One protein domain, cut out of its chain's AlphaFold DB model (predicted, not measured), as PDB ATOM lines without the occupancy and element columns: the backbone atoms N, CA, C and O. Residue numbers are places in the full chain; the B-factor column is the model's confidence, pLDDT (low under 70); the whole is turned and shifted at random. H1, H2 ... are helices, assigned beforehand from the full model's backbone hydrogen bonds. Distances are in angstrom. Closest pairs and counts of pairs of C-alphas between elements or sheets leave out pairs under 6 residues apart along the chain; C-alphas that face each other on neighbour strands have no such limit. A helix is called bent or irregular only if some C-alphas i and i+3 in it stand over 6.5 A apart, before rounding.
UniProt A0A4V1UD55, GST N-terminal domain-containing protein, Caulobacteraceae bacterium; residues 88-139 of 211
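AT A GLANCE: This is residues 88 to 139 of the 211 residues of the protein "GST N-terminal domain-containing protein" of Caulobacteraceae bacterium (UniProt A0A4V1UD55). One long helix, H1, makes a long arm with a small, loose head at its far end, where the chain folds back through H2 and a link to the short H3, which packs on the later part of H1. The later part of H1, H2 and H3 form an open ring, with H2 set off from both other helices, while residues 92 to 98 of H1 stick out free. The printed part has 52 residues with three named helices, in the order H1, H2, H3, and no named strand; its class is all helix. The whole is loose, with a radius of gyration of the C-alphas of 12.6 A, and elongated, spanning 37 by 22 by 15 A.

IN THESE COORDINATES: H1 comes first, residues 88 to 114, 35.9 A from first to last C-alpha. It begins at C-alpha 88, at (103.300, 76.532, 136.966), and ends at C-alpha 114, at (115.177, 60.802, 107.016). H1 has a kink of 42 degrees near residue 108, and it is irregular: C-alphas 110 and 113 are 9.0 A apart, against about 5 A in a regular helix. H2 follows with residues 117 to 127 and measures 15.4 A from first to last C-alpha. H3, residues 133 to 137, is 6.0 A long by the same measure and ends at C-alpha 137, at (121.159, 71.180, 111.196).

HOW THE PARTS SIT: Residues 92 to 98, which belong to H1, stand free. H1 touches H3 with residues 104 to 113 alone, and there 20 pairs of C-alphas are within 8 A. The closest C-alphas of the two are those of Gly 109 and Lys 137, 3.6 A apart, while their centres are 14.3 A apart. A tight link of two residues joins H1 to H2, yet H1 and H2 are apart, with no C-alpha of the one within 8 A of the other. H2 and H3 are apart by the same test, and a tight link of five residues joins them. H2 touches no helix. In H2 and H3 every pair of O i and N i+4 is within hydrogen-bond range; in H1 17 of 23 such pairs are.

THE WHOLE: The two C-alphas farthest apart are those of Asp 88 and Asp 113, 37.2 A apart, both in H1. From the first to the last printed C-alpha, Asp 88 to Ala 139, the distance is 29.6 A. The printed part runs from residue 88 to residue 139 with no cut, and no link between its helices is long. The mean pLDDT of the printed part is 88.8; residue 139 alone is under 70.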
ATOM      1  N   ASP A  88     103.326  77.789 137.719       92.25
ATOM      2  CA  ASP A  88     103.300  76.532 136.966       92.25
ATOM      3  C   ASP A  88     102.732  76.752 135.559       92.25
ATOM      4  O   ASP A  88     103.250  76.222 134.577       92.25
ATOM      5  N   TRP A  89     101.715  77.613 135.432       92.06
ATOM      6  CA  TRP A  89     101.154  77.991 134.135       92.06
ATOM      7  C   TRP A  89     102.101  78.864 133.312       92.06
ATOM      8  O   TRP A  89     102.170  78.697 132.094       92.06
ATOM      9  N   ALA A  90     102.855  79.759 133.954       90.56
ATOM     10  CA  ALA A  90     103.865  80.567 133.275       90.56
ATOM     11  C   ALA A  90     105.019  79.701 132.740       90.56
ATOM     12  O   ALA A  90     105.419  79.855 131.585       90.56
ATOM     13  N   ILE A  91     105.506  78.750 133.545       91.50
ATOM     14  CA  ILE A  91     106.539  77.785 133.142       91.50
ATOM     15  C   ILE A  91     106.018  76.889 132.018       91.50
ATOM     16  O   ILE A  91     106.721  76.687 131.034       91.50
ATOM     17  N   ASN A  92     104.782  76.396 132.121       91.06
ATOM     18  CA  ASN A  92     104.142  75.590 131.084       91.06
ATOM     19  C   ASN A  92     104.065  76.352 129.747       91.06
ATOM     20  O   ASN A  92     104.477  75.827 128.714       91.06
ATOM     21  N   LEU A  93     103.643  77.621 129.769       90.75
ATOM     22  CA  LEU A  93     103.590  78.462 128.572       90.75
ATOM     23  C   LEU A  93     104.980  78.717 127.970       90.75
ATOM     24  O   LEU A  93     105.140  78.671 126.749       90.75
ATOM     25  N   TRP A  94     105.984  78.995 128.810       91.75
ATOM     26  CA  TRP A  94     107.374  79.140 128.372       91.75
ATOM     27  C   TRP A  94     107.895  77.843 127.737       91.75
ATOM     28  O   TRP A  94     108.481  77.889 126.653       91.75
ATOM     29  N   ALA A  95     107.626  76.701 128.374       89.31
ATOM     30  CA  ALA A  95     108.056  75.385 127.927       89.31
ATOM     31  C   ALA A  95     107.448  75.026 126.561       89.31
ATOM     32  O   ALA A  95     108.169  74.677 125.631       89.31
ATOM     33  N   ASP A  96     106.133  75.191 126.406       91.69
ATOM     34  CA  ASP A  96     105.394  74.801 125.199       91.69
ATOM     35  C   ASP A  96     105.643  75.722 123.998       91.69
ATOM     36  O   ASP A  96     105.380  75.345 122.851       91.69
ATOM     37  N   ARG A  97     106.127  76.945 124.247       86.38
ATOM     38  CA  ARG A  97     106.385  77.934 123.196       86.38
ATOM     39  C   ARG A  97     107.863  78.156 122.963       86.38
ATOM     40  O   ARG A  97     108.357  77.817 121.900       86.38
ATOM     41  N   LEU A  98     108.559  78.767 123.911       84.12
ATOM     42  CA  LEU A  98     109.929  79.210 123.684       84.12
ATOM     43  C   LEU A  98     110.882  78.021 123.697       84.12
ATOM     44  O   LEU A  98     111.599  77.810 122.726       84.12
ATOM     45  N   PHE A  99     110.831  77.209 124.750       86.75
ATOM     46  CA  PHE A  99     111.709  76.050 124.873       86.75
ATOM     47  C   PHE A  99     111.413  74.989 123.807       86.75
ATOM     48  O   PHE A  99     112.321  74.526 123.132       86.75
ATOM     49  N   PHE A 100     110.148  74.630 123.577       89.81
ATOM     50  CA  PHE A 100     109.827  73.614 122.574       89.81
ATOM     51  C   PHE A 100     110.346  73.998 121.180       89.81
ATOM     52  O   PHE A 100     110.930  73.165 120.488       89.81
ATOM     53  N   GLN A 101     110.217  75.269 120.784       85.94
ATOM     54  CA  GLN A 101     110.698  75.733 119.481       85.94
ATOM     55  C   GLN A 101     112.225  75.689 119.352       85.94
ATOM     56  O   GLN A 101     112.711  75.494 118.243       85.94
ATOM     57  N   THR A 102     112.989  75.796 120.444       84.75
ATOM     58  CA  THR A 102     114.450  75.622 120.378       84.75
ATOM     59  C   THR A 102     114.867  74.160 120.228       84.75
ATOM     60  O   THR A 102     115.950  73.893 119.718       84.75
ATOM     61  N   THR A 103     114.018  73.200 120.611       87.12
ATOM     62  CA  THR A 103     114.312  71.765 120.423       87.12
ATOM     63  C   THR A 103     114.061  71.276 118.997       87.12
ATOM     64  O   THR A 103     114.699  70.325 118.551       87.12
ATOM     65  N   VAL A 104     113.153  71.929 118.260       88.38
ATOM     66  CA  VAL A 104     112.739  71.512 116.910       88.38
ATOM     67  C   VAL A 104     113.929  71.436 115.940       88.38
ATOM     68  O   VAL A 104     114.092  70.378 115.327       88.38
ATOM     69  N   PRO A 105     114.801  72.463 115.819       86.44
ATOM     70  CA  PRO A 105     115.964  72.384 114.939       86.44
ATOM     71  C   PRO A 105     116.940  71.269 115.310       86.44
ATOM     72  O   PRO A 105     117.491  70.633 114.424       86.44
ATOM     73  N   VAL A 106     117.110  70.983 116.603       84.62
ATOM     74  CA  VAL A 106     118.002  69.910 117.068       84.62
ATOM     75  C   VAL A 106     117.495  68.549 116.589       84.62
ATOM     76  O   VAL A 106     118.248  67.772 116.013       84.62
ATOM     77  N   ILE A 107     116.203  68.274 116.778       87.06
ATOM     78  CA  ILE A 107     115.601  66.984 116.412       87.06
ATOM     79  C   ILE A 107     115.606  66.789 114.892       87.06
ATOM     80  O   ILE A 107     116.020  65.744 114.395       87.06
ATOM     81  N   PHE A 108     115.126  67.781 114.139       89.75
ATOM     82  CA  PHE A 108     114.972  67.635 112.691       89.75
ATOM     83  C   PHE A 108     116.261  67.895 111.913       89.75
ATOM     84  O   PHE A 108     116.423  67.338 110.829       89.75
ATOM     85  N   GLY A 109     117.192  68.667 112.471       86.50
ATOM     86  CA  GLY A 109     118.551  68.784 111.954       86.50
ATOM     87  C   GLY A 109     119.317  67.463 112.047       86.50
ATOM     88  O   GLY A 109     120.038  67.113 111.114       86.50
ATOM     89  N   GLU A 110     119.106  66.696 113.122       85.50
ATOM     90  CA  GLU A 110     119.691  65.357 113.272       85.50
ATOM     91  C   GLU A 110     119.040  64.334 112.333       85.50
ATOM     92  O   GLU A 110     119.733  63.565 111.669       85.50
ATOM     93  N   LEU A 111     117.705  64.341 112.223       88.12
ATOM     94  CA  LEU A 111     117.000  63.438 111.306       88.12
ATOM     95  C   LEU A 111     117.371  63.697 109.838       88.12
ATOM     96  O   LEU A 111     117.464  62.739 109.065       88.12
ATOM     97  N   GLY A 112     117.592  64.960 109.459       88.62
ATOM     98  CA  GLY A 112     118.047  65.344 108.124       88.62
ATOM     99  C   GLY A 112     117.128  64.809 107.024       88.62
ATOM    100  O   GLY A 112     115.915  65.016 107.053       88.62
ATOM    101  N   ASP A 113     117.707  64.076 106.076       89.94
ATOM    102  CA  ASP A 113     116.994  63.497 104.929       89.94
ATOM    103  C   ASP A 113     116.028  62.358 105.308       89.94
ATOM    104  O   ASP A 113     115.223  61.925 104.485       89.94
ATOM    105  N   ASN A 114     116.066  61.870 106.553       91.94
ATOM    106  CA  ASN A 114     115.177  60.802 107.016       91.94
ATOM    107  C   ASN A 114     113.771  61.300 107.391       91.94
ATOM    108  O   ASN A 114     112.910  60.494 107.752       91.94
ATOM    109  N   VAL A 115     113.515  62.612 107.341       91.62
ATOM    110  CA  VAL A 115     112.176  63.158 107.593       91.62
ATOM    111  C   VAL A 115     111.261  62.830 106.401       91.62
ATOM    112  O   VAL A 115     111.563  63.226 105.276       91.62
ATOM    113  N   PRO A 116     110.116  62.146 106.601       93.94
ATOM    114  CA  PRO A 116     109.241  61.760 105.495       93.94
ATOM    115  C   PRO A 116     108.702  62.959 104.701       93.94
ATOM    116  O   PRO A 116     108.211  63.928 105.284       93.94
ATOM    117  N   ALA A 117     108.696  62.864 103.369       93.81
ATOM    118  CA  ALA A 117     108.265  63.954 102.483       93.81
ATOM    119  C   ALA A 117     106.818  64.421 102.738       93.81
ATOM    120  O   ALA A 117     106.536  65.619 102.749       93.81
ATOM    121  N   ASP A 118     105.901  63.490 103.017       94.25
ATOM    122  CA  ASP A 118     104.507  63.832 103.326       94.25
ATOM    123  C   ASP A 118     104.377  64.595 104.653       94.25
ATOM    124  O   ASP A 118     103.512  65.461 104.798       94.25
ATOM    125  N   PHE A 119     105.269  64.328 105.613       93.62
ATOM    126  CA  PHE A 119     105.335  65.078 106.865       93.62
ATOM    127  C   PHE A 119     105.840  66.502 106.631       93.62
ATOM    128  O   PHE A 119     105.223  67.442 107.129       93.62
ATOM    129  N   ILE A 120     106.912  66.666 105.847       93.50
ATOM    130  CA  ILE A 120     107.447  67.977 105.441       93.50
ATOM    131  C   ILE A 120     106.319  68.807 104.820       93.50
ATOM    132  O   ILE A 120     105.978  69.870 105.339       93.50
ATOM    133  N   LYS A 121     105.642  68.264 103.801       94.62
ATOM    134  CA  LYS A 121     104.540  68.940 103.105       94.62
ATOM    135  C   LYS A 121     103.401  69.358 104.043       94.62
ATOM    136  O   LYS A 121     102.879  70.467 103.924       94.62
ATOM    137  N   ASP A 122     103.013  68.503 104.989       93.62
ATOM    138  CA  ASP A 122     101.975  68.826 105.979       93.62
ATOM    139  C   ASP A 122     102.422  69.939 106.947       93.62
ATOM    140  O   ASP A 122     101.635  70.826 107.285       93.62
ATOM    141  N   ARG A 123     103.692  69.945 107.380       92.50
ATOM    142  CA  ARG A 123     104.248  70.982 108.271       92.50
ATOM    143  C   ARG A 123     104.403  72.328 107.568       92.50
ATOM    144  O   ARG A 123     104.107  73.356 108.184       92.50
ATOM    145  N   GLU A 124     104.795  72.337 106.300       94.31
ATOM    146  CA  GLU A 124     104.845  73.554 105.483       94.31
ATOM    147  C   GLU A 124     103.443  74.129 105.269       94.31
ATOM    148  O   GLU A 124     103.214  75.311 105.520       94.31
ATOM    149  N   ALA A 125     102.465  73.283 104.924       90.62
ATOM    150  CA  ALA A 125     101.071  73.699 104.777       90.62
ATOM    151  C   ALA A 125     100.456  74.221 106.091       90.62
ATOM    152  O   ALA A 125      99.591  75.096 106.069       90.62
ATOM    153  N   LEU A 126     100.881  73.687 107.242       87.06
ATOM    154  CA  LEU A 126     100.428  74.131 108.561       87.06
ATOM    155  C   LEU A 126     101.071  75.453 109.001       87.06
ATOM    156  O   LEU A 126     100.389  76.290 109.592       87.06
ATOM    157  N   SER A 127     102.379  75.610 108.792       87.50
ATOM    158  CA  SER A 127     103.161  76.741 109.314       87.50
ATOM    159  C   SER A 127     103.260  77.925 108.350       87.50
ATOM    160  O   SER A 127     103.544  79.040 108.789       87.50
ATOM    161  N   GLY A 128     103.057  77.688 107.051       88.50
ATOM    162  CA  GLY A 128     103.296  78.662 105.986       88.50
ATOM    163  C   GLY A 128     104.778  78.966 105.746       88.50
ATOM    164  O   GLY A 128     105.091  79.984 105.132       88.50
ATOM    165  N   ARG A 129     105.697  78.138 106.259       88.81
ATOM    166  CA  ARG A 129     107.153  78.317 106.144       88.81
ATOM    167  C   ARG A 129     107.807  77.059 105.569       88.81
ATOM    168  O   ARG A 129     107.282  75.977 105.830       88.81
ATOM    169  N   PRO A 130     108.942  77.182 104.854       91.25
ATOM    170  CA  PRO A 130     109.714  76.027 104.405       91.25
ATOM    171  C   PRO A 130     110.171  75.157 105.576       91.25
ATOM    172  O   PRO A 130     110.544  75.674 106.635       91.25
ATOM    173  N   PHE A 131     110.171  73.844 105.375       91.62
ATOM    174  CA  PHE A 131     110.696  72.880 106.334       91.62
ATOM    175  C   PHE A 131     112.101  72.456 105.890       91.62
ATOM    176  O   PHE A 131     112.281  71.480 105.169       91.62
ATOM    177  N   ASP A 132     113.097  73.239 106.302       90.06
ATOM    178  CA  ASP A 132     114.491  73.081 105.879       90.06
ATOM    179  C   ASP A 132     115.324  72.383 106.965       90.06
ATOM    180  O   ASP A 132     115.768  73.003 107.936       90.06
ATOM    181  N   THR A 133     115.526  71.073 106.812       88.69
ATOM    182  CA  THR A 133     116.318  70.263 107.750       88.69
ATOM    183  C   THR A 133     117.809  70.596 107.697       88.69
ATOM    184  O   THR A 133     118.483  70.494 108.719       88.69
ATOM    185  N   ALA A 134     118.328  71.057 106.554       85.56
ATOM    186  CA  ALA A 134     119.720  71.479 106.426       85.56
ATOM    187  C   ALA A 134     119.970  72.780 107.198       85.56
ATOM    188  O   ALA A 134     120.939  72.865 107.952       85.56
ATOM    189  N   ALA A 135     119.065  73.756 107.095       84.25
ATOM    190  CA  ALA A 135     119.110  74.971 107.907       84.25
ATOM    191  C   ALA A 135     118.925  74.671 109.403       84.25
ATOM    192  O   ALA A 135     119.598  75.271 110.237       84.25
ATOM    193  N   MET A 136     118.053  73.717 109.753       86.38
ATOM    194  CA  MET A 136     117.896  73.253 111.138       86.38
ATOM    195  C   MET A 136     119.164  72.574 111.674       86.38
ATOM    196  O   MET A 136     119.523  72.794 112.827       86.38
ATOM    197  N   LYS A 137     119.869  71.793 110.846       80.44
ATOM    198  CA  LYS A 137     121.159  71.180 111.196       80.44
ATOM    199  C   LYS A 137     122.270  72.216 111.332       80.44
ATOM    200  O   LYS A 137     123.107  72.111 112.221       80.44
ATOM    201  N   ALA A 138     122.256  73.228 110.473       77.25
ATOM    202  CA  ALA A 138     123.168  74.360 110.523       77.25
ATOM    203  C   ALA A 138     122.804  75.375 111.622       77.25
ATOM    204  O   ALA A 138     123.294  76.501 111.564       77.25
ATOM    205  N   ALA A 139     121.946  75.001 112.589       69.69
ATOM    206  CA  ALA A 139     121.505  75.875 113.666       69.69
ATOM    207  C   ALA A 139     122.701  76.594 114.286       69.69
ATOM    208  O   ALA A 139     123.582  75.990 114.903       69.69
TER     209      ALA A 139